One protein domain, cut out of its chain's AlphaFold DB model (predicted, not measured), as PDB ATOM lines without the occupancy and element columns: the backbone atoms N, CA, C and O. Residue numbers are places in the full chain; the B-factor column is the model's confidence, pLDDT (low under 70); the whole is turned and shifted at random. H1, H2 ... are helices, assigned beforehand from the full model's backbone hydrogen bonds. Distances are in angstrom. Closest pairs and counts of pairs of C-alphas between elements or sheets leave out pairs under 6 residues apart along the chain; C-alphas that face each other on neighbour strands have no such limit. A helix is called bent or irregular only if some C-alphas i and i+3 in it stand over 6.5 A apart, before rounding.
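This is residues 1030 to 1200 of the 1200 residues of an uncharacterized protein of Halobacteriovorax sp. JY17 (UniProt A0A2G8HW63). Helix H6 runs through the core, and H3, H1, H5 and H9 pack round it; H3, the longest helix, runs lengthwise. Toward one end H4 and H8 lie side by side, and H2 and H10 sit at the other end. The printed part has 171 residues with ten named helices, H1 to H10 in order along the chain, and no named strand: the class is all helix. It is compact, with a radius of gyration of the C-alphas of 15.9 A, yet only just elongated, spanning 48 by 32 by 30 A.

Find C-alpha 1031 at (-0.395, 40.207, -47.491); from there H1 runs to residue 1041, 15.4 A. H2 is residues 1044 to 1048. H3, residues 1052 to 1077, covers 36.1 A from (-12.123, 25.114, -40.741) to (19.912, 40.085, -33.506). Next come H4, residues 1087 to 1095, and H5, residues 1100 to 1108. H6, residues 1117 to 1136, measures 28.5 A. H7 is residues 1140 to 1143 and H8 residues 1146 to 1153. H9, residues 1163 to 1175, measures 20.2 A and is only just irregular: C-alphas 1166 and 1169 are 6.6 A apart. H10, residues 1177 to 1184, ends at (-13.820, 42.502, -26.173).

Start at H6, the hub, which touches seven helices. It touches H9 opposite ways at a steep tilt of 39 degrees, closest at the C-alphas of Ala 1123 and Val 1165, 5.5 A. With residues 1058 to 1066 alone, H3 touches H6, closest at C-alphas Met 1062 and Phe 1126, 6.1 A. H5 and H6 form a hairpin, closest at C-alphas Val 1108 and Phe 1120, 6.1 A. H6 touches H1 with residues 1117 to 1119 alone, closest at C-alphas Glu 1039 and Ser 1118, 5.6 A; with residues 1117 to 1121 alone it touches H2, closest at C-alphas Lys 1044 and Ser 1118, 6.2 A. H7 touches H6 only at the corner, closest at C-alphas Lys 1135 and Glu 1141, 5.2 A. H4 and H8 touch at a shallow tilt of 14 degrees, closest at C-alphas Ala 1090 and Ile 1148, 6.1 A. H9 and H10 form a hairpin, closest at C-alphas Lys 1173 and Tyr 1180, 5.2 A. H3 and H9 are apart. Every O i to N i+4 pair is within hydrogen-bond range in H1, H3, H5, H6 and H10; H4 has 3 of 5, H8 3 of 4, H9 3 of 9 with 8 of 10 O i to N i+3 pairs, H2 0 of 1 with 1 of 2, and H7 is too short.

The two C-alphas farthest apart, Gly 1084 and Asn 1178, are 49.4 A apart. The printed part has no cut, and no link is long. Residues 1185 to 1200, the last being the chain's last, hold no named element. Look for pLDDT under 70 at residues 1156 to 1158 and 1199 to 1200.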
ATOM      1  N   SER A1030       0.076  36.836 -51.029       93.31
ATOM      2  CA  SER A1030       0.594  38.107 -50.533       93.31
ATOM      3  C   SER A1030      -0.248  38.622 -49.365       93.31
ATOM      4  O   SER A1030      -1.400  38.217 -49.179       93.31
ATOM      5  N   ASN A1031       0.305  39.570 -48.608       95.56
ATOM      6  CA  ASN A1031      -0.395  40.207 -47.491       95.56
ATOM      7  C   ASN A1031      -1.747  40.799 -47.934       95.56
ATOM      8  O   ASN A1031      -2.766  40.538 -47.300       95.56
ATOM      9  N   ASP A1032      -1.786  41.478 -49.085       95.44
ATOM     10  CA  ASP A1032      -3.027  42.025 -49.655       95.44
ATOM     11  C   ASP A1032      -4.044  40.943 -50.021       95.44
ATOM     12  O   ASP A1032      -5.242  41.118 -49.821       95.44
ATOM     13  N   GLN A1033      -3.584  39.813 -50.560       96.06
ATOM     14  CA  GLN A1033      -4.468  38.709 -50.931       96.06
ATOM     15  C   GLN A1033      -5.074  38.030 -49.702       96.06
ATOM     16  O   GLN A1033      -6.251  37.672 -49.743       96.06
ATOM     17  N   ILE A1034      -4.299  37.862 -48.623       96.69
ATOM     18  CA  ILE A1034      -4.798  37.322 -47.351       96.69
ATOM     19  C   ILE A1034      -5.854  38.267 -46.774       96.69
ATOM     20  O   ILE A1034      -6.977  37.837 -46.522       96.69
ATOM     21  N   LEU A1035      -5.531  39.557 -46.636       97.25
ATOM     22  CA  LEU A1035      -6.440  40.558 -46.072       97.25
ATOM     23  C   LEU A1035      -7.718  40.696 -46.908       97.25
ATOM     24  O   LEU A1035      -8.818  40.660 -46.363       97.25
ATOM     25  N   LYS A1036      -7.604  40.736 -48.239       96.81
ATOM     26  CA  LYS A1036      -8.766  40.765 -49.138       96.81
ATOM     27  C   LYS A1036      -9.616  39.500 -49.035       96.81
ATOM     28  O   LYS A1036     -10.840  39.583 -49.092       96.81
ATOM     29  N   LYS A1037      -8.997  38.323 -48.880       96.19
ATOM     30  CA  LYS A1037      -9.745  37.085 -48.633       96.19
ATOM     31  C   LYS A1037     -10.502  37.166 -47.314       96.19
ATOM     32  O   LYS A1037     -11.691  36.885 -47.343       96.19
ATOM     33  N   ILE A1038      -9.868  37.618 -46.228       96.06
ATOM     34  CA  ILE A1038     -10.529  37.809 -44.924       96.06
ATOM     35  C   ILE A1038     -11.720  38.764 -45.062       96.06
ATOM     36  O   ILE A1038     -12.812  38.437 -44.605       96.06
ATOM     37  N   GLU A1039     -11.539  39.897 -45.751       95.19
ATOM     38  CA  GLU A1039     -12.612  40.862 -46.027       95.19
ATOM     39  C   GLU A1039     -13.797  40.203 -46.757       95.19
ATOM     40  O   GLU A1039     -14.947  40.410 -46.386       95.19
ATOM     41  N   SER A1040     -13.510  39.372 -47.766       93.69
ATOM     42  CA  SER A1040     -14.531  38.783 -48.646       93.69
ATOM     43  C   SER A1040     -15.177  37.478 -48.159       93.69
ATOM     44  O   SER A1040     -16.317  37.211 -48.531       93.69
ATOM     45  N   SER A1041     -14.467  36.637 -47.395       91.38
ATOM     46  CA  SER A1041     -14.930  35.290 -47.017       91.38
ATOM     47  C   SER A1041     -15.409  35.201 -45.573       91.38
ATOM     48  O   SER A1041     -16.256  34.366 -45.258       91.38
ATOM     49  N   VAL A1042     -14.905  36.069 -44.692       93.56
ATOM     50  CA  VAL A1042     -15.278  36.072 -43.277       93.56
ATOM     51  C   VAL A1042     -16.362  37.115 -43.043       93.56
ATOM     52  O   VAL A1042     -16.241  38.276 -43.420       93.56
ATOM     53  N   SER A1043     -17.432  36.699 -42.377       90.81
ATOM     54  CA  SER A1043     -18.544  37.547 -41.959       90.81
ATOM     55  C   SER A1043     -18.519  37.748 -40.446       90.81
ATOM     56  O   SER A1043     -17.838  37.030 -39.713       90.81
ATOM     57  N   LYS A1044     -19.346  38.669 -39.944       89.38
ATOM     58  CA  LYS A1044     -19.562  38.862 -38.502       89.38
ATOM     59  C   LYS A1044     -19.898  37.558 -37.765       89.38
ATOM     60  O   LYS A1044     -19.439  37.361 -36.645       89.38
ATOM     61  N   ASN A1045     -20.696  36.680 -38.377       88.69
ATOM     62  CA  ASN A1045     -21.126  35.428 -37.752       88.69
ATOM     63  C   ASN A1045     -20.070  34.330 -37.909       88.69
ATOM     64  O   ASN A1045     -19.720  33.680 -36.923       88.69
ATOM     65  N   SER A1046     -19.521  34.166 -39.118       91.12
ATOM     66  CA  SER A1046     -18.490  33.155 -39.379       91.12
ATOM     67  C   SER A1046     -17.152  33.473 -38.710       91.12
ATOM     68  O   SER A1046     -16.341  32.575 -38.555       91.12
ATOM     69  N   PHE A1047     -16.917  34.692 -38.220       94.00
ATOM     70  CA  PHE A1047     -15.775  34.966 -37.345       94.00
ATOM     71  C   PHE A1047     -15.871  34.190 -36.018       94.00
ATOM     72  O   PHE A1047     -14.953  33.478 -35.644       94.00
ATOM     73  N   PHE A1048     -17.009  34.230 -35.317       93.25
ATOM     74  CA  PHE A1048     -17.134  33.545 -34.017       93.25
ATOM     75  C   PHE A1048     -17.441  32.047 -34.127       93.25
ATOM     76  O   PHE A1048     -17.184  31.302 -33.187       93.25
ATOM     77  N   ALA A1049     -18.010  31.616 -35.251       91.19
ATOM     78  CA  ALA A1049     -18.317  30.221 -35.552       91.19
ATOM     79  C   ALA A1049     -17.674  29.833 -36.891       91.19
ATOM     80  O   ALA A1049     -18.359  29.527 -37.866       91.19
ATOM     81  N   SER A1050     -16.347  29.939 -36.958       89.94
ATOM     82  CA  SER A1050     -15.606  29.737 -38.204       89.94
ATOM     83  C   SER A1050     -15.659  28.306 -38.699       89.94
ATOM     84  O   SER A1050     -15.421  27.359 -37.949       89.94
ATOM     85  N   SER A1051     -15.867  28.174 -40.009       93.06
ATOM     86  CA  SER A1051     -15.500  26.960 -40.724       93.06
ATOM     87  C   SER A1051     -13.995  26.697 -40.567       93.06
ATOM     88  O   SER A1051     -13.212  27.619 -40.315       93.06
ATOM     89  N   THR A1052     -13.557  25.452 -40.761       92.06
ATOM     90  CA  THR A1052     -12.123  25.114 -40.741       92.06
ATOM     91  C   THR A1052     -11.325  25.975 -41.726       92.06
ATOM     92  O   THR A1052     -10.236  26.429 -41.389       92.06
ATOM     93  N   ALA A1053     -11.878  26.254 -42.911       92.00
ATOM     94  CA  ALA A1053     -11.221  27.063 -43.936       92.00
ATOM     95  C   ALA A1053     -11.067  28.536 -43.516       92.00
ATOM     96  O   ALA A1053      -9.982  29.101 -43.662       92.00
ATOM     97  N   ASP A1054     -12.111  29.144 -42.944       93.50
ATOM     98  CA  ASP A1054     -12.037  30.522 -42.438       93.50
ATOM     99  C   ASP A1054     -11.076  30.622 -41.252       93.50
ATOM    100  O   ASP A1054     -10.272  31.549 -41.176       93.50
ATOM    101  N   LYS A1055     -11.092  29.624 -40.357       94.38
ATOM    102  CA  LYS A1055     -10.165  29.567 -39.223       94.38
ATOM    103  C   LYS A1055      -8.715  29.439 -39.690       94.38
ATOM    104  O   LYS A1055      -7.866  30.159 -39.176       94.38
ATOM    105  N   GLN A1056      -8.435  28.596 -40.689       94.62
ATOM    106  CA  GLN A1056      -7.111  28.487 -41.316       94.62
ATOM    107  C   GLN A1056      -6.670  29.802 -41.973       94.62
ATOM    108  O   GLN A1056      -5.509  30.181 -41.847       94.62
ATOM    109  N   LEU A1057      -7.576  30.517 -42.651       95.94
ATOM    110  CA  LEU A1057      -7.287  31.817 -43.262       95.94
ATOM    111  C   LEU A1057      -6.922  32.879 -42.212       95.94
ATOM    112  O   LEU A1057      -5.925  33.583 -42.383       95.94
ATOM    113  N   LEU A1058      -7.691  32.966 -41.124       96.50
ATOM    114  CA  LEU A1058      -7.423  33.881 -40.010       96.50
ATOM    115  C   LEU A1058      -6.096  33.521 -39.320       96.50
ATOM    116  O   LEU A1058      -5.231  34.383 -39.170       96.50
ATOM    117  N   GLN A1059      -5.884  32.238 -39.004       96.06
ATOM    118  CA  GLN A1059      -4.628  31.730 -38.441       96.06
ATOM    119  C   GLN A1059      -3.430  32.014 -39.354       96.06
ATOM    120  O   GLN A1059      -2.373  32.393 -38.861       96.06
ATOM    121  N   MET A1060      -3.580  31.908 -40.679       95.50
ATOM    122  CA  MET A1060      -2.513  32.243 -41.624       95.50
ATOM    123  C   MET A1060      -2.135  33.727 -41.563       95.50
ATOM    124  O   MET A1060      -0.952  34.058 -41.625       95.50
ATOM    125  N   GLY A1061      -3.110  34.627 -41.407       95.75
ATOM    126  CA  GLY A1061      -2.834  36.045 -41.178       95.75
ATOM    127  C   GLY A1061      -2.013  36.276 -39.903       95.75
ATOM    128  O   GLY A1061      -1.030  37.016 -39.935       95.75
ATOM    129  N   MET A1062      -2.347  35.577 -38.811       96.19
ATOM    130  CA  MET A1062      -1.570  35.621 -37.561       96.19
ATOM    131  C   MET A1062      -0.142  35.103 -37.761       96.19
ATOM    132  O   MET A1062       0.823  35.781 -37.411       96.19
ATOM    133  N   ILE A1063      -0.000  33.927 -38.382       95.69
ATOM    134  CA  ILE A1063       1.293  33.300 -38.679       95.69
ATOM    135  C   ILE A1063       2.158  34.233 -39.535       95.69
ATOM    136  O   ILE A1063       3.347  34.368 -39.261       95.69
ATOM    137  N   ARG A1064       1.579  34.910 -40.539       95.69
ATOM    138  CA  ARG A1064       2.301  35.876 -41.383       95.69
ATOM    139  C   ARG A1064       2.839  37.055 -40.574       95.69
ATOM    140  O   ARG A1064       3.990  37.434 -40.769       95.69
ATOM    141  N   GLY A1065       2.031  37.613 -39.671       95.00
ATOM    142  CA  GLY A1065       2.459  38.702 -38.790       95.00
ATOM    143  C   GLY A1065       3.609  38.298 -37.864       95.00
ATOM    144  O   GLY A1065       4.575  39.048 -37.704       95.00
ATOM    145  N   ILE A1066       3.534  37.088 -37.301       94.69
ATOM    146  CA  ILE A1066       4.591  36.515 -36.456       94.69
ATOM    147  C   ILE A1066       5.867  36.296 -37.271       94.69
ATOM    148  O   ILE A1066       6.926  36.773 -36.873       94.69
ATOM    149  N   ASP A1067       5.766  35.640 -38.429       93.81
ATOM    150  CA  ASP A1067       6.878  35.382 -39.351       93.81
ATOM    151  C   ASP A1067       7.637  36.667 -39.709       93.81
ATOM    152  O   ASP A1067       8.848  36.764 -39.507       93.81
ATOM    153  N   GLU A1068       6.933  37.679 -40.215       95.19
ATOM    154  CA  GLU A1068       7.552  38.942 -40.626       95.19
ATOM    155  C   GLU A1068       8.257  39.647 -39.463       95.19
ATOM    156  O   GLU A1068       9.388  40.121 -39.619       95.19
ATOM    157  N   THR A1069       7.636  39.640 -38.282       94.81
ATOM    158  CA  THR A1069       8.233  40.208 -37.069       94.81
ATOM    159  C   THR A1069       9.495  39.447 -36.666       94.81
ATOM    160  O   THR A1069      10.527  40.056 -36.372       94.81
ATOM    161  N   MET A1070       9.448  38.115 -36.688       94.19
ATOM    162  CA  MET A1070      10.566  37.270 -36.277       94.19
ATOM    163  C   MET A1070      11.724  37.291 -37.281       94.19
ATOM    164  O   MET A1070      12.888  37.293 -36.881       94.19
ATOM    165  N   ARG A1071      11.454  37.442 -38.582       93.94
ATOM    166  CA  ARG A1071      12.507  37.656 -39.588       93.94
ATOM    167  C   ARG A1071      13.285  38.948 -39.350       93.94
ATOM    168  O   ARG A1071      14.518  38.929 -39.439       93.94
ATOM    169  N   ILE A1072      12.594  40.039 -39.010       95.00
ATOM    170  CA  ILE A1072      13.236  41.307 -38.633       95.00
ATOM    171  C   ILE A1072      13.990  41.143 -37.309       95.00
ATOM    172  O   ILE A1072      15.143  41.559 -37.215       95.00
ATOM    173  N   ASN A1073      13.393  40.474 -36.317       94.25
ATOM    174  CA  ASN A1073      14.047  40.161 -35.043       94.25
ATOM    175  C   ASN A1073      15.373  39.420 -35.245       94.25
ATOM    176  O   ASN A1073      16.396  39.816 -34.686       94.25
ATOM    177  N   LYS A1074      15.377  38.384 -36.088       93.31
ATOM    178  CA  LYS A1074      16.572  37.599 -36.400       93.31
ATOM    179  C   LYS A1074      17.628  38.413 -37.139       93.31
ATOM    180  O   LYS A1074      18.816  38.290 -36.840       93.31
ATOM    181  N   HIS A1075      17.212  39.248 -38.093       93.75
ATOM    182  CA  HIS A1075      18.129  40.131 -38.814       93.75
ATOM    183  C   HIS A1075      18.759  41.169 -37.876       93.75
ATOM    184  O   HIS A1075      19.973  41.358 -37.911       93.75
ATOM    185  N   TYR A1076      17.963  41.751 -36.975       93.50
ATOM    186  CA  TYR A1076      18.432  42.673 -35.945       93.50
ATOM    187  C   TYR A1076      19.400  41.997 -34.971       93.50
ATOM    188  O   TYR A1076      20.470  42.542 -34.702       93.50
ATOM    189  N   ASP A1077      19.067  40.805 -34.464       91.50
ATOM    190  CA  ASP A1077      19.912  40.085 -33.506       91.50
ATOM    191  C   ASP A1077      21.312  39.825 -34.062       91.50
ATOM    192  O   ASP A1077      22.306  40.027 -33.371       91.50
ATOM    193  N   LEU A1078      21.382  39.448 -35.339       91.00
ATOM    194  CA  LEU A1078      22.621  39.113 -36.028       91.00
ATOM    195  C   LEU A1078      23.297  40.315 -36.719       91.00
ATOM    196  O   LEU A1078      24.265  40.103 -37.448       91.00
ATOM    197  N   SER A1079      22.799  41.543 -36.526       91.38
ATOM    198  CA  SER A1079      23.426  42.778 -37.042       91.38
ATOM    199  C   SER A1079      24.589  43.276 -36.175       91.38
ATOM    200  O   SER A1079      25.383  44.101 -36.612       91.38
ATOM    201  N   GLY A1080      24.717  42.776 -34.944       86.44
ATOM    202  CA  GLY A1080      25.756  43.184 -34.000       86.44
ATOM    203  C   GLY A1080      25.481  42.670 -32.586       86.44
ATOM    204  O   GLY A1080      24.539  41.915 -32.356       86.44
ATOM    205  N   SER A1081      26.284  43.090 -31.608       83.38
ATOM    206  CA  SER A1081      26.116  42.714 -30.198       83.38
ATOM    207  C   SER A1081      25.666  43.903 -29.338       83.38
ATOM    208  O   SER A1081      26.037  45.053 -29.574       83.38
ATOM    209  N   GLY A1082      24.836  43.635 -28.323       77.12
ATOM    210  CA  GLY A1082      24.410  44.638 -27.338       77.12
ATOM    211  C   GLY A1082      23.774  45.890 -27.960       77.12
ATOM    212  O   GLY A1082      22.785  45.784 -28.691       77.12
ATOM    213  N   LEU A1083      24.346  47.061 -27.643       75.19
ATOM    214  CA  LEU A1083      23.939  48.387 -28.136       75.19
ATOM    215  C   LEU A1083      24.451  48.711 -29.553       75.19
ATOM    216  O   LEU A1083      23.992  49.690 -30.136       75.19
ATOM    217  N   GLY A1084      25.372  47.910 -30.101       78.38
ATOM    218  CA  GLY A1084      25.945  48.085 -31.441       78.38
ATOM    219  C   GLY A1084      25.107  47.486 -32.576       78.38
ATOM    220  O   GLY A1084      25.546  47.503 -33.719       78.38
ATOM    221  N   ARG A1085      23.924  46.935 -32.277       90.56
ATOM    222  CA  ARG A1085      22.980  46.439 -33.290       90.56
ATOM    223  C   ARG A1085      22.387  47.587 -34.108       90.56
ATOM    224  O   ARG A1085      22.102  48.662 -33.574       90.56
ATOM    225  N   GLU A1086      22.129  47.339 -35.387       90.12
ATOM    226  CA  GLU A1086      21.596  48.342 -36.310       90.12
ATOM    227  C   GLU A1086      20.120  48.641 -36.011       90.12
ATOM    228  O   GLU A1086      19.218  47.855 -36.305       90.12
ATOM    229  N   LYS A1087      19.856  49.804 -35.410       89.31
ATOM    230  CA  LYS A1087      18.503  50.209 -34.988       89.31
ATOM    231  C   LYS A1087      17.528  50.368 -36.157       89.31
ATOM    232  O   LYS A1087      16.339  50.129 -35.953       89.31
ATOM    233  N   GLU A1088      18.026  50.710 -37.345       90.62
ATOM    234  CA  GLU A1088      17.208  50.864 -38.555       90.62
ATOM    235  C   GLU A1088      16.509  49.562 -38.952       90.62
ATOM    236  O   GLU A1088      15.343  49.587 -39.331       90.62
ATOM    237  N   ILE A1089      17.150  48.406 -38.740       93.00
ATOM    238  CA  ILE A1089      16.513  47.103 -38.980       93.00
ATOM    239  C   ILE A1089      15.258  46.954 -38.119       93.00
ATOM    240  O   ILE A1089      14.208  46.547 -38.606       93.00
ATOM    241  N   ALA A1090      15.350  47.287 -36.831       90.81
ATOM    242  CA  ALA A1090      14.210  47.184 -35.932       90.81
ATOM    243  C   ALA A1090      13.125  48.225 -36.277       90.81
ATOM    244  O   ALA A1090      11.939  47.930 -36.129       90.81
ATOM    245  N   ASN A1091      13.508  49.419 -36.757       92.50
ATOM    246  CA  ASN A1091      12.581  50.482 -37.170       92.50
ATOM    247  C   ASN A1091      11.688  50.078 -38.357       92.50
ATOM    248  O   ASN A1091      10.556  50.563 -38.440       92.50
ATOM    249  N   LEU A1092      12.118  49.120 -39.193       94.25
ATOM    250  CA  LEU A1092      11.308  48.576 -40.294       94.25
ATOM    251  C   LEU A1092       9.930  48.087 -39.843       94.25
ATOM    252  O   LEU A1092       8.969  48.236 -40.588       94.25
ATOM    253  N   LEU A1093       9.788  47.583 -38.610       93.75
ATOM    254  CA  LEU A1093       8.484  47.177 -38.068       93.75
ATOM    255  C   LEU A1093       7.448  48.302 -38.134       93.75
ATOM    256  O   LEU A1093       6.261  48.034 -38.266       93.75
ATOM    257  N   LYS A1094       7.874  49.559 -38.055       89.75
ATOM    258  CA  LYS A1094       6.992  50.720 -38.155       89.75
ATOM    259  C   LYS A1094       7.005  51.342 -39.553       89.75
ATOM    260  O   LYS A1094       5.974  51.823 -40.003       89.75
ATOM    261  N   GLU A1095       8.169  51.388 -40.193       91.25
ATOM    262  CA  GLU A1095       8.394  52.177 -41.411       91.25
ATOM    263  C   GLU A1095       8.102  51.411 -42.706       91.25
ATOM    264  O   GLU A1095       7.799  52.025 -43.729       91.25
ATOM    265  N   ASP A1096       8.164  50.078 -42.682       93.88
ATOM    266  CA  ASP A1096       7.893  49.258 -43.857       93.88
ATOM    267  C   ASP A1096       6.385  49.018 -44.017       93.88
ATOM    268  O   ASP A1096       5.775  48.131 -43.411       93.88
ATOM    269  N   ASP A1097       5.783  49.821 -44.889       92.44
ATOM    270  CA  ASP A1097       4.377  49.741 -45.284       92.44
ATOM    271  C   ASP A1097       3.980  48.406 -45.934       92.44
ATOM    272  O   ASP A1097       2.788  48.135 -46.111       92.44
ATOM    273  N   SER A1098       4.947  47.575 -46.338       92.88
ATOM    274  CA  SER A1098       4.675  46.276 -46.947       92.88
ATOM    275  C   SER A1098       4.321  45.190 -45.926       92.88
ATOM    276  O   SER A1098       3.652  44.218 -46.310       92.88
ATOM    277  N   LEU A1099       4.691  45.379 -44.653       95.56
ATOM    278  CA  LEU A1099       4.446  44.429 -43.567       95.56
ATOM    279  C   LEU A1099       2.950  44.248 -43.291       95.56
ATOM    280  O   LEU A1099       2.145  45.178 -43.392       95.56
ATOM    281  N   PHE A1100       2.575  43.028 -42.925       96.44
ATOM    282  CA  PHE A1100       1.200  42.579 -42.765       96.44
ATOM    283  C   PHE A1100       0.430  43.429 -41.754       96.44
ATOM    284  O   PHE A1100      -0.686  43.860 -42.043       96.44
ATOM    285  N   HIS A1101       1.028  43.727 -40.596       95.50
ATOM    286  CA  HIS A1101       0.374  44.528 -39.560       95.50
ATOM    287  C   HIS A1101       0.227  46.003 -39.943       95.50
ATOM    288  O   HIS A1101      -0.796  46.597 -39.613       95.50
ATOM    289  N   ASN A1102       1.179  46.579 -40.684       95.38
ATOM    290  CA  ASN A1102       1.084  47.959 -41.175       95.38
ATOM    291  C   ASN A1102      -0.000  48.082 -42.256       95.38
ATOM    292  O   ASN A1102      -0.810  49.010 -42.226       95.38
ATOM    293  N   ARG A1103      -0.094  47.102 -43.167       95.94
ATOM    294  CA  ARG A1103      -1.187  47.024 -44.154       95.94
ATOM    295  C   ARG A1103      -2.549  46.857 -43.493       95.94
ATOM    296  O   ARG A1103      -3.485  47.567 -43.853       95.94
ATOM    297  N   LEU A1104      -2.657  45.946 -42.522       96.38
ATOM    298  CA  LEU A1104      -3.877  45.760 -41.742       96.38
ATOM    299  C   LEU A1104      -4.268  47.063 -41.042       96.38
ATOM    300  O   LEU A1104      -5.403  47.498 -41.205       96.38
ATOM    301  N   GLY A1105      -3.321  47.712 -40.353       94.19
ATOM    302  CA  GLY A1105      -3.499  49.002 -39.686       94.19
ATOM    303  C   GLY A1105      -4.098  50.063 -40.607       94.19
ATOM    304  O   GLY A1105      -5.122  50.645 -40.270       94.19
ATOM    305  N   LYS A1106      -3.546  50.234 -41.816       93.81
ATOM    306  CA  LYS A1106      -4.081  51.175 -42.817       93.81
ATOM    307  C   LYS A1106      -5.503  50.845 -43.273       93.81
ATOM    308  O   LYS A1106      -6.293  51.755 -43.501       93.81
ATOM    309  N   LEU A1107      -5.843  49.564 -43.430       93.75
ATOM    310  CA  LEU A1107      -7.196  49.152 -43.832       93.75
ATOM    311  C   LEU A1107      -8.237  49.371 -42.725       93.75
ATOM    312  O   LEU A1107      -9.426  49.498 -43.031       93.75
ATOM    313  N   VAL A1108      -7.801  49.414 -41.462       93.06
ATOM    314  CA  VAL A1108      -8.669  49.630 -40.295       93.06
ATOM    315  C   VAL A1108      -8.564  51.039 -39.696       93.06
ATOM    316  O   VAL A1108      -9.283  51.346 -38.747       93.06
ATOM    317  N   ASP A1109      -7.743  51.918 -40.276       88.75
ATOM    318  CA  ASP A1109      -7.659  53.348 -39.955       88.75
ATOM    319  C   ASP A1109      -8.815  54.118 -40.628       88.75
ATOM    320  O   ASP A1109      -8.663  54.854 -41.604       88.75
ATOM    321  N   GLY A1110     -10.043  53.855 -40.171       83.50
ATOM    322  CA  GLY A1110     -11.255  54.427 -40.752       83.50
ATOM    323  C   GLY A1110     -12.544  53.913 -40.113       83.50
ATOM    324  O   GLY A1110     -12.543  53.244 -39.087       83.50
ATOM    325  N   LYS A1111     -13.698  54.222 -40.722       85.81
ATOM    326  CA  LYS A1111     -15.007  53.785 -40.198       85.81
ATOM    327  C   LYS A1111     -15.328  52.340 -40.595       85.81
ATOM    328  O   LYS A1111     -15.278  52.004 -41.782       85.81
ATOM    329  N   THR A1112     -15.773  51.536 -39.632       90.69
ATOM    330  CA  THR A1112     -16.298  50.181 -39.862       90.69
ATOM    331  C   THR A1112     -17.626  50.203 -40.633       90.69
ATOM    332  O   THR A1112     -18.503  51.023 -40.354       90.69
ATOM    333  N   ARG A1113     -17.776  49.303 -41.611       90.50
ATOM    334  CA  ARG A1113     -18.970  49.076 -42.445       90.50
ATOM    335  C   ARG A1113     -19.158  47.572 -42.665       90.50
ATOM    336  O   ARG A1113     -18.217  46.806 -42.484       90.50
ATOM    337  N   ASP A1114     -20.320  47.152 -43.162       87.62
ATOM    338  CA  ASP A1114     -20.616  45.727 -43.406       87.62
ATOM    339  C   ASP A1114     -19.559  45.031 -44.272       87.62
ATOM    340  O   ASP A1114     -19.136  43.922 -43.963       87.62
ATOM    341  N   LYS A1115     -19.075  45.710 -45.320       88.19
ATOM    342  CA  LYS A1115     -18.097  45.142 -46.256       88.19
ATOM    343  C   LYS A1115     -16.709  44.884 -45.661       88.19
ATOM    344  O   LYS A1115     -15.990  44.075 -46.219       88.19
ATOM    345  N   ASN A1116     -16.319  45.588 -44.592       91.56
ATOM    346  CA  ASN A1116     -14.970  45.511 -44.013       91.56
ATOM    347  C   ASN A1116     -14.964  45.167 -42.518       91.56
ATOM    348  O   ASN A1116     -13.901  45.153 -41.902       91.56
ATOM    349  N   VAL A1117     -16.123  44.863 -41.922       93.75
ATOM    350  CA  VAL A1117     -16.250  44.542 -40.492       93.75
ATOM    351  C   VAL A1117     -15.339  43.387 -40.073       93.75
ATOM    352  O   VAL A1117     -14.763  43.430 -38.991       93.75
ATOM    353  N   SER A1118     -15.138  42.392 -40.940       94.06
ATOM    354  CA  SER A1118     -14.257  41.249 -40.690       94.06
ATOM    355  C   SER A1118     -12.798  41.646 -40.471       94.06
ATOM    356  O   SER A1118     -12.144  41.055 -39.616       94.06
ATOM    357  N   LEU A1119     -12.306  42.689 -41.148       95.38
ATOM    358  CA  LEU A1119     -10.955  43.215 -40.929       95.38
ATOM    359  C   LEU A1119     -10.807  43.861 -39.546       95.38
ATOM    360  O   LEU A1119      -9.776  43.679 -38.908       95.38
ATOM    361  N   PHE A1120     -11.836  44.553 -39.046       94.94
ATOM    362  CA  PHE A1120     -11.830  45.137 -37.696       94.94
ATOM    363  C   PHE A1120     -11.911  44.061 -36.603       94.94
ATOM    364  O   PHE A1120     -11.244  44.173 -35.575       94.94
ATOM    365  N   LEU A1121     -12.699  42.999 -36.827       94.81
ATOM    366  CA  LEU A1121     -12.742  41.832 -35.934       94.81
ATOM    367  C   LEU A1121     -11.379  41.135 -35.879       94.81
ATOM    368  O   LEU A1121     -10.851  40.873 -34.799       94.81
ATOM    369  N   PHE A1122     -10.789  40.901 -37.052       96.12
ATOM    370  CA  PHE A1122      -9.474  40.295 -37.177       96.12
ATOM    371  C   PHE A1122      -8.367  41.172 -36.579       96.12
ATOM    372  O   PHE A1122      -7.492  40.636 -35.916       96.12
ATOM    373  N   ALA A1123      -8.413  42.500 -36.730       95.50
ATOM    374  CA  ALA A1123      -7.426  43.420 -36.155       95.50
ATOM    375  C   ALA A1123      -7.345  43.330 -34.626       95.50
ATOM    376  O   ALA A1123      -6.247  43.244 -34.074       95.50
ATOM    377  N   HIS A1124      -8.493  43.278 -33.944       93.81
ATOM    378  CA  HIS A1124      -8.526  43.085 -32.494       93.81
ATOM    379  C   HIS A1124      -7.914  41.737 -32.089       93.81
ATOM    380  O   HIS A1124      -7.078  41.672 -31.188       93.81
ATOM    381  N   ASP A1125      -8.297  40.659 -32.775       95.12
ATOM    382  CA  ASP A1125      -7.774  39.322 -32.489       95.12
ATOM    383  C   ASP A1125      -6.271  39.203 -32.786       95.12
ATOM    384  O   ASP A1125      -5.512  38.607 -32.018       95.12
ATOM    385  N   PHE A1126      -5.823  39.853 -33.862       96.44
ATOM    386  CA  PHE A1126      -4.433  39.922 -34.292       96.44
ATOM    387  C   PHE A1126      -3.570  40.656 -33.275       96.44
ATOM    388  O   PHE A1126      -2.508  40.155 -32.915       96.44
ATOM    389  N   TYR A1127      -4.030  41.795 -32.751       95.19
ATOM    390  CA  TYR A1127      -3.297  42.536 -31.728       95.19
ATOM    391  C   TYR A1127      -2.992  41.678 -30.493       95.19
ATOM    392  O   TYR A1127      -1.838  41.590 -30.067       95.19
ATOM    393  N   TYR A1128      -4.008  41.005 -29.942       93.19
ATOM    394  CA  TYR A1128      -3.828  40.163 -28.757       93.19
ATOM    395  C   TYR A1128      -3.023  38.897 -29.049       93.19
ATOM    396  O   TYR A1128      -2.193  38.512 -28.228       93.19
ATOM    397  N   THR A1129      -3.195  38.296 -30.229       94.81
ATOM    398  CA  THR A1129      -2.383  37.149 -30.659       94.81
ATOM    399  C   THR A1129      -0.907  37.538 -30.771       94.81
ATOM    400  O   THR A1129      -0.052  36.869 -30.200       94.81
ATOM    401  N   MET A1130      -0.590  38.658 -31.429       94.75
ATOM    402  CA  MET A1130       0.784  39.164 -31.533       94.75
ATOM    403  C   MET A1130       1.367  39.520 -30.165       94.75
ATOM    404  O   MET A1130       2.535  39.239 -29.903       94.75
ATOM    405  N   ARG A1131       0.570  40.127 -29.277       91.81
ATOM    406  CA  ARG A1131       0.995  40.437 -27.905       91.81
ATOM    407  C   ARG A1131       1.377  39.179 -27.146       91.81
ATOM    408  O   ARG A1131       2.432  39.169 -26.525       91.81
ATOM    409  N   ASN A1132       0.548  38.143 -27.211       93.00
ATOM    410  CA  ASN A1132       0.820  36.893 -26.520       93.00
ATOM    411  C   ASN A1132       2.031  36.167 -27.114       93.00
ATOM    412  O   ASN A1132       2.949  35.837 -26.370       93.00
ATOM    413  N   ALA A1133       2.098  36.059 -28.448       92.31
ATOM    414  CA  ALA A1133       3.234  35.474 -29.157       92.31
ATOM    415  C   ALA A1133       4.565  36.107 -28.727       92.31
ATOM    416  O   ALA A1133       5.502  35.412 -28.363       92.31
ATOM    417  N   LEU A1134       4.650  37.440 -28.753       92.31
ATOM    418  CA  LEU A1134       5.909  38.153 -28.542       92.31
ATOM    419  C   LEU A1134       6.250  38.401 -27.067       92.31
ATOM    420  O   LEU A1134       7.345  38.885 -26.805       92.31
ATOM    421  N   LYS A1135       5.344  38.171 -26.110       89.00
ATOM    422  CA  LYS A1135       5.605  38.472 -24.689       89.00
ATOM    423  C   LYS A1135       5.487  37.292 -23.741       89.00
ATOM    424  O   LYS A1135       6.027  37.414 -22.657       89.00
ATOM    425  N   PHE A1136       4.739  36.253 -24.101       86.75
ATOM    426  CA  PHE A1136       4.324  35.227 -23.138       86.75
ATOM    427  C   PHE A1136       4.400  33.792 -23.685       86.75
ATOM    428  O   PHE A1136       4.177  32.838 -22.944       86.75
ATOM    429  N   TYR A1137       4.615  33.616 -24.992       85.56
ATOM    430  CA  TYR A1137       4.562  32.307 -25.638       85.56
ATOM    431  C   TYR A1137       5.967  31.751 -25.905       85.56
ATOM    432  O   TYR A1137       6.681  32.246 -26.780       85.56
ATOM    433  N   ASP A1138       6.342  30.684 -25.200       79.56
ATOM    434  CA  ASP A1138       7.526  29.856 -25.477       79.56
ATOM    435  C   ASP A1138       7.295  29.043 -26.773       79.56
ATOM    436  O   ASP A1138       6.256  28.382 -26.892       79.56
ATOM    437  N   PRO A1139       8.188  29.092 -27.787       81.31
ATOM    438  CA  PRO A1139       9.563  29.618 -27.765       81.31
ATOM    439  C   PRO A1139       9.769  30.988 -28.409       81.31
ATOM    440  O   PRO A1139      10.898  31.346 -28.742       81.31
ATOM    441  N   ILE A1140       8.712  31.758 -28.662       87.00
ATOM    442  CA  ILE A1140       8.835  33.068 -29.315       87.00
ATOM    443  C   ILE A1140       9.344  34.129 -28.333       87.00
ATOM    444  O   ILE A1140      10.228  34.906 -28.699       87.00
ATOM    445  N   GLU A1141       8.837  34.137 -27.099       85.12
ATOM    446  CA  GLU A1141       9.232  35.068 -26.035       85.12
ATOM    447  C   GLU A1141      10.752  35.063 -25.800       85.12
ATOM    448  O   GLU A1141      11.391  36.111 -25.880       85.12
ATOM    449  N   ASP A1142      11.350  33.882 -25.639       84.06
ATOM    450  CA  ASP A1142      12.792  33.730 -25.396       84.06
ATOM    451  C   ASP A1142      13.662  34.177 -26.583       84.06
ATOM    452  O   ASP A1142      14.836  34.538 -26.439       84.06
ATOM    453  N   ARG A1143      13.104  34.145 -27.797       88.94
ATOM    454  CA  ARG A1143      13.827  34.475 -29.033       88.94
ATOM    455  C   ARG A1143      13.715  35.953 -29.392       88.94
ATOM    456  O   ARG A1143      14.625  36.491 -30.040       88.94
ATOM    457  N   VAL A1144      12.623  36.619 -29.016       90.12
ATOM    458  CA  VAL A1144      12.373  38.008 -29.406       90.12
ATOM    459  C   VAL A1144      13.194  38.985 -28.568       90.12
ATOM    460  O   VAL A1144      13.297  38.899 -27.349       90.12
ATOM    461  N   LYS A1145      13.821  39.961 -29.226       91.06
ATOM    462  CA  LYS A1145      14.600  40.990 -28.537       91.06
ATOM    463  C   LYS A1145      13.686  42.077 -27.995       91.06
ATOM    464  O   LYS A1145      12.771  42.541 -28.671       91.06
ATOM    465  N   PHE A1146      14.048  42.606 -26.833       88.06
ATOM    466  CA  PHE A1146      13.353  43.727 -26.195       88.06
ATOM    467  C   PHE A1146      13.133  44.935 -27.132       88.06
ATOM    468  O   PHE A1146      12.079  45.567 -27.141       88.06
ATOM    469  N   ALA A1147      14.105  45.228 -28.005       87.56
ATOM    470  CA  ALA A1147      14.007  46.303 -28.994       87.56
ATOM    471  C   ALA A1147      12.873  46.109 -30.025       87.56
ATOM    472  O   ALA A1147      12.340  47.106 -30.521       87.56
ATOM    473  N   ILE A1148      12.526  44.857 -30.339       92.19
ATOM    474  CA  ILE A1148      11.435  44.465 -31.239       92.19
ATOM    475  C   ILE A1148      10.097  44.599 -30.512       92.19
ATOM    476  O   ILE A1148       9.192  45.261 -31.021       92.19
ATOM    477  N   GLN A1149      10.003  44.086 -29.280       88.06
ATOM    478  CA  GLN A1149       8.812  44.232 -28.434       88.06
ATOM    479  C   GLN A1149       8.412  45.710 -28.256       88.06
ATOM    480  O   GLN A1149       7.254  46.068 -28.479       88.06
ATOM    481  N   ASN A1150       9.371  46.588 -27.939       89.00
ATOM    482  CA  ASN A1150       9.109  48.020 -27.738       89.00
ATOM    483  C   ASN A1150       8.601  48.732 -28.995       89.00
ATOM    484  O   ASN A1150       7.801  49.657 -28.896       89.00
ATOM    485  N   ARG A1151       9.052  48.324 -30.185       91.75
ATOM    486  CA  ARG A1151       8.585  48.922 -31.445       91.75
ATOM    487  C   ARG A1151       7.208  48.413 -31.841       91.75
ATOM    488  O   ARG A1151       6.424  49.186 -32.379       91.75
ATOM    489  N   MET A1152       6.876  47.166 -31.512       91.25
ATOM    490  CA  MET A1152       5.546  46.611 -31.768       91.25
ATOM    491  C   MET A1152       4.466  47.232 -30.872       91.25
ATOM    492  O   MET A1152       3.431  47.648 -31.391       91.25
ATOM    493  N   PHE A1153       4.715  47.349 -29.559       89.69
ATOM    494  CA  PHE A1153       3.699  47.748 -28.563       89.69
ATOM    495  C   PHE A1153       3.890  49.145 -27.956       89.69
ATOM    496  O   PHE A1153       2.999  49.633 -27.264       89.69
ATOM    497  N   GLY A1154       5.004  49.816 -28.248       80.69
ATOM    498  CA  GLY A1154       5.340  51.125 -27.690       80.69
ATOM    499  C   GLY A1154       6.081  51.033 -26.352       80.69
ATOM    500  O   GLY A1154       5.942  50.072 -25.598       80.69
ATOM    501  N   ALA A1155       6.885  52.057 -26.074       73.50
ATOM    502  CA  ALA A1155       7.609  52.276 -24.820       73.50
ATOM    503  C   ALA A1155       7.797  53.794 -24.613       73.50
ATOM    504  O   ALA A1155       7.378  54.586 -25.464       73.50
ATOM    505  N   LEU A1156       8.427  54.226 -23.514       44.22
ATOM    506  CA  LEU A1156       8.709  55.650 -23.275       44.22
ATOM    507  C   LEU A1156       9.420  56.271 -24.497       44.22
ATOM    508  O   LEU A1156      10.488  55.815 -24.899       44.22
ATOM    509  N   PHE A1157       8.794  57.296 -25.087       49.69
ATOM    510  CA  PHE A1157       9.237  58.036 -26.284       49.69
ATOM    511  C   PHE A1157       9.219  57.283 -27.636       49.69
ATOM    512  O   PHE A1157       9.704  57.823 -28.629       49.69
ATOM    513  N   ILE A1158       8.621  56.085 -27.727       64.75
ATOM    514  CA  ILE A1158       8.533  55.298 -28.975       64.75
ATOM    515  C   ILE A1158       7.071  54.956 -29.298       64.75
ATOM    516  O   ILE A1158       6.373  54.323 -28.509       64.75
ATOM    517  N   SER A1159       6.600  55.344 -30.488       74.31
ATOM    518  CA  SER A1159       5.255  55.010 -30.978       74.31
ATOM    519  C   SER A1159       5.150  53.543 -31.419       74.31
ATOM    520  O   SER A1159       5.968  53.106 -32.228       74.31
ATOM    521  N   ALA A1160       4.114  52.834 -30.967       86.38
ATOM    522  CA  ALA A1160       3.840  51.439 -31.320       86.38
ATOM    523  C   ALA A1160       3.483  51.247 -32.807       86.38
ATOM    524  O   ALA A1160       2.657  51.994 -33.334       86.38
ATOM    525  N   ALA A1161       4.033  50.215 -33.452       89.44
ATOM    526  CA  ALA A1161       3.661  49.801 -34.808       89.44
ATOM    527  C   ALA A1161       2.219  49.267 -34.875       89.44
ATOM    528  O   ALA A1161       1.505  49.517 -35.838       89.44
ATOM    529  N   LEU A1162       1.740  48.604 -33.816       92.50
ATOM    530  CA  LEU A1162       0.364  48.097 -33.742       92.50
ATOM    531  C   LEU A1162      -0.664  49.129 -33.256       92.50
ATOM    532  O   LEU A1162      -1.811  48.771 -33.003       92.50
ATOM    533  N   LYS A1163      -0.287  50.405 -33.118       90.44
ATOM    534  CA  LYS A1163      -1.149  51.453 -32.552       90.44
ATOM    535  C   LYS A1163      -2.509  51.554 -33.249       90.44
ATOM    536  O   LYS A1163      -3.527  51.670 -32.568       90.44
ATOM    537  N   ASP A1164      -2.526  51.543 -34.577       87.12
ATOM    538  CA  ASP A1164      -3.766  51.733 -35.339       87.12
ATOM    539  C   ASP A1164      -4.602  50.443 -35.367       87.12
ATOM    540  O   ASP A1164      -5.825  50.492 -35.244       87.12
ATOM    541  N   VAL A1165      -3.936  49.281 -35.366       90.69
ATOM    542  CA  VAL A1165      -4.569  47.962 -35.194       90.69
ATOM    543  C   VAL A1165      -5.284  47.871 -33.837       90.69
ATOM    544  O   VAL A1165      -6.470  47.550 -33.801       90.69
ATOM    545  N   ASP A1166      -4.614  48.229 -32.736       90.62
ATOM    546  CA  ASP A1166      -5.178  48.240 -31.375       90.62
ATOM    547  C   ASP A1166      -6.367  49.208 -31.247       90.62
ATOM    548  O   ASP A1166      -7.422  48.878 -30.702       90.62
ATOM    549  N   LYS A1167      -6.242  50.417 -31.806       88.69
ATOM    550  CA  LYS A1167      -7.298  51.436 -31.716       88.69
ATOM    551  C   LYS A1167      -8.549  51.093 -32.517       88.69
ATOM    552  O   LYS A1167      -9.638  51.487 -32.086       88.69
ATOM    553  N   SER A1168      -8.407  50.379 -33.633       89.00
ATOM    554  CA  SER A1168      -9.494  50.110 -34.584       89.00
ATOM    555  C   SER A1168     -10.730  49.464 -33.949       89.00
ATOM    556  O   SER A1168     -11.863  49.774 -34.324       89.00
ATOM    557  N   TYR A1169     -10.556  48.638 -32.910       84.00
ATOM    558  CA  TYR A1169     -11.679  47.959 -32.257       84.00
ATOM    559  C   TYR A1169     -12.690  48.940 -31.634       84.00
ATOM    560  O   TYR A1169     -13.870  48.615 -31.487       84.00
ATOM    561  N   LYS A1170     -12.272  50.170 -31.298       87.88
ATOM    562  CA  LYS A1170     -13.168  51.199 -30.747       87.88
ATOM    563  C   LYS A1170     -14.229  51.643 -31.751       87.88
ATOM    564  O   LYS A1170     -15.316  52.042 -31.328       87.88
ATOM    565  N   ASP A1171     -13.967  51.542 -33.052       87.69
ATOM    566  CA  ASP A1171     -14.949  51.895 -34.078       87.69
ATOM    567  C   ASP A1171     -16.054  50.837 -34.225       87.69
ATOM    568  O   ASP A1171     -17.192  51.198 -34.544       87.69
ATOM    569  N   LEU A1172     -15.809  49.585 -33.803       88.44
ATOM    570  CA  LEU A1172     -16.868  48.575 -33.656       88.44
ATOM    571  C   LEU A1172     -17.950  49.031 -32.674       88.44
ATOM    572  O   LEU A1172     -19.115  48.712 -32.873       88.44
ATOM    573  N   LYS A1173     -17.608  49.824 -31.646       89.19
ATOM    574  CA  LYS A1173     -18.583  50.347 -30.670       89.19
ATOM    575  C   LYS A1173     -19.629  51.253 -31.319       89.19
ATOM    576  O   LYS A1173     -20.772  51.272 -30.865       89.19
ATOM    577  N   LYS A1174     -19.223  52.025 -32.334       88.12
ATOM    578  CA  LYS A1174     -20.096  52.941 -33.084       88.12
ATOM    579  C   LYS A1174     -20.906  52.209 -34.154       88.12
ATOM    580  O   LYS A1174     -21.991  52.664 -34.488       88.12
ATOM    581  N   TYR A1175     -20.374  51.108 -34.677       91.00
ATOM    582  CA  TYR A1175     -21.029  50.269 -35.677       91.00
ATOM    583  C   TYR A1175     -22.057  49.306 -35.050       91.00
ATOM    584  O   TYR A1175     -23.210  49.290 -35.465       91.00
ATOM    585  N   ASP A1176     -21.674  48.550 -34.014       91.44
ATOM    586  CA  ASP A1176     -22.550  47.654 -33.250       91.44
ATOM    587  C   ASP A1176     -22.003  47.427 -31.824       91.44
ATOM    588  O   ASP A1176     -20.998  46.745 -31.595       91.44
ATOM    589  N   LYS A1177     -22.717  47.960 -30.825       91.31
ATOM    590  CA  LYS A1177     -22.338  47.894 -29.403       91.31
ATOM    591  C   LYS A1177     -22.336  46.467 -28.830       91.31
ATOM    592  O   LYS A1177     -21.545  46.189 -27.925       91.31
ATOM    593  N   ASN A1178     -23.197  45.574 -29.318       91.00
ATOM    594  CA  ASN A1178     -23.256  44.180 -28.868       91.00
ATOM    595  C   ASN A1178     -22.099  43.376 -29.459       91.00
ATOM    596  O   ASN A1178     -21.442  42.622 -28.738       91.00
ATOM    597  N   LEU A1179     -21.802  43.597 -30.743       90.00
ATOM    598  CA  LEU A1179     -20.619  43.035 -31.388       90.00
ATOM    599  C   LEU A1179     -19.343  43.478 -30.667       90.00
ATOM    600  O   LEU A1179     -18.533  42.633 -30.311       90.00
ATOM    601  N   TYR A1180     -19.207  44.773 -30.369       91.06
ATOM    602  CA  TYR A1180     -18.081  45.319 -29.610       91.06
ATOM    603  C   TYR A1180     -17.863  44.609 -28.265       91.06
ATOM    604  O   TYR A1180     -16.744  44.195 -27.963       91.06
ATOM    605  N   LYS A1181     -18.926  44.410 -27.468       91.19
ATOM    606  CA  LYS A1181     -18.832  43.680 -26.191       91.19
ATOM    607  C   LYS A1181     -18.384  42.232 -26.407       91.19
ATOM    608  O   LYS A1181     -17.485  41.766 -25.711       91.19
ATOM    609  N   LYS A1182     -18.974  41.545 -27.392       91.06
ATOM    610  CA  LYS A1182     -18.636  40.155 -27.721       91.06
ATOM    611  C   LYS A1182     -17.173  40.012 -28.145       91.06
ATOM    612  O   LYS A1182     -16.501  39.103 -27.674       91.06
ATOM    613  N   VAL A1183     -16.669  40.922 -28.976       89.62
ATOM    614  CA  VAL A1183     -15.257  40.967 -29.393       89.62
ATOM    615  C   VAL A1183     -14.342  41.209 -28.197       89.62
ATOM    616  O   VAL A1183     -13.383  40.472 -28.014       89.62
ATOM    617  N   SER A1184     -14.665  42.176 -27.333       85.88
ATOM    618  CA  SER A1184     -13.820  42.502 -26.173       85.88
ATOM    619  C   SER A1184     -13.653  41.341 -25.182       85.88
ATOM    620  O   SER A1184     -12.629  41.253 -24.508       85.88
ATOM    621  N   ALA A1185     -14.641  40.441 -25.117       87.25
ATOM    622  CA  ALA A1185     -14.613  39.251 -24.270       87.25
ATOM    623  C   ALA A1185     -13.832  38.074 -24.886       87.25
ATOM    624  O   ALA A1185     -13.526  37.122 -24.178       87.25
ATOM    625  N   ASN A1186     -13.513  38.118 -26.184       87.25
ATOM    626  CA  ASN A1186     -12.840  37.037 -26.903       87.25
ATOM    627  C   ASN A1186     -11.506  37.544 -27.469       87.25
ATOM    628  O   ASN A1186     -11.466  38.176 -28.526       87.25
ATOM    629  N   LYS A1187     -10.412  37.278 -26.748       89.19
ATOM    630  CA  LYS A1187      -9.040  37.636 -27.141       89.19
ATOM    631  C   LYS A1187      -8.299  36.395 -27.635       89.19
ATOM    632  O   LYS A1187      -8.321  35.377 -26.951       89.19
ATOM    633  N   GLY A1188      -7.618  36.488 -28.776       87.56
ATOM    634  CA  GLY A1188      -6.838  35.375 -29.329       87.56
ATOM    635  C   GLY A1188      -7.698  34.183 -29.763       87.56
ATOM    636  O   GLY A1188      -7.244  33.044 -29.695       87.56
ATOM    637  N   LEU A1189      -8.941  34.421 -30.195       92.19
ATOM    638  CA  LEU A1189      -9.900  33.385 -30.594       92.19
ATOM    639  C   LEU A1189      -9.352  32.500 -31.724       92.19
ATOM    640  O   LEU A1189      -9.592  31.289 -31.750       92.19
ATOM    641  N   HIS A1190      -8.608  33.102 -32.655       95.31
ATOM    642  CA  HIS A1190      -7.974  32.411 -33.774       95.31
ATOM    643  C   HIS A1190      -6.452  32.344 -33.634       95.31
ATOM    644  O   HIS A1190      -5.758  32.194 -34.642       95.31
ATOM    645  N   ALA A1191      -5.916  32.417 -32.412       94.25
ATOM    646  CA  ALA A1191      -4.490  32.229 -32.186       94.25
ATOM    647  C   ALA A1191      -4.042  30.846 -32.716       94.25
ATOM    648  O   ALA A1191      -4.714  29.833 -32.482       94.25
ATOM    649  N   PRO A1192      -2.924  30.765 -33.459       94.44
ATOM    650  CA  PRO A1192      -2.387  29.507 -33.969       94.44
ATOM    651  C   PRO A1192      -1.525  28.786 -32.918       94.44
ATOM    652  O   PRO A1192      -0.625  28.040 -33.268       94.44
ATOM    653  N   PHE A1193      -1.754  29.029 -31.632       92.94
ATOM    654  CA  PHE A1193      -1.075  28.404 -30.497       92.94
ATOM    655  C   PHE A1193      -1.956  28.566 -29.255       92.94
ATOM    656  O   PHE A1193      -2.938  29.312 -29.270       92.94
ATOM    657  N   ALA A1194      -1.634  27.843 -28.184       90.19
ATOM    658  CA  ALA A1194      -2.304  28.040 -26.905       90.19
ATOM    659  C   ALA A1194      -1.847  29.376 -26.299       90.19
ATOM    660  O   ALA A1194      -0.659  29.556 -26.045       90.19
ATOM    661  N   MET A1195      -2.784  30.306 -26.099       89.38
ATOM    662  CA  MET A1195      -2.497  31.595 -25.470       89.38
ATOM    663  C   MET A1195      -1.995  31.358 -24.044       89.38
ATOM    664  O   MET A1195      -2.697  30.740 -23.244       89.38
ATOM    665  N   ALA A1196      -0.796  31.842 -23.728       85.19
ATOM    666  CA  ALA A1196      -0.280  31.812 -22.365       85.19
ATOM    667  C   ALA A1196      -1.086  32.771 -21.476       85.19
ATOM    668  O   ALA A1196      -1.541  33.817 -21.950       85.19
ATOM    669  N   GLU A1197      -1.262  32.431 -20.197       80.38
ATOM    670  CA  GLU A1197      -1.867  33.353 -19.235       80.38
ATOM    671  C   GLU A1197      -1.006  34.619 -19.139       80.38
ATOM    672  O   GLU A1197       0.205  34.532 -18.929       80.38
ATOM    673  N   GLU A1198      -1.621  35.794 -19.328       72.31
ATOM    674  CA  GLU A1198      -0.949  37.069 -19.066       72.31
ATOM    675  C   GLU A1198      -0.656  37.108 -17.559       72.31
ATOM    676  O   GLU A1198      -1.564  37.328 -16.762       72.31
ATOM    677  N   ARG A1199       0.587  36.811 -17.164       59.09
ATOM    678  CA  ARG A1199       1.048  37.015 -15.787       59.09
ATOM    679  C   ARG A1199       1.277  38.514 -15.590       59.09
ATOM    680  O   ARG A1199       1.792  39.161 -16.507       59.09
ATOM    681  N   ASP A1200       0.842  39.028 -14.442       34.25
ATOM    682  CA  ASP A1200       0.932  40.450 -14.076       34.25
ATOM    683  C   ASP A1200       2.365  41.004 -14.111       34.25
ATOM    684  O   ASP A1200       3.300  40.289 -13.669       34.25
TER     685      ASP A1200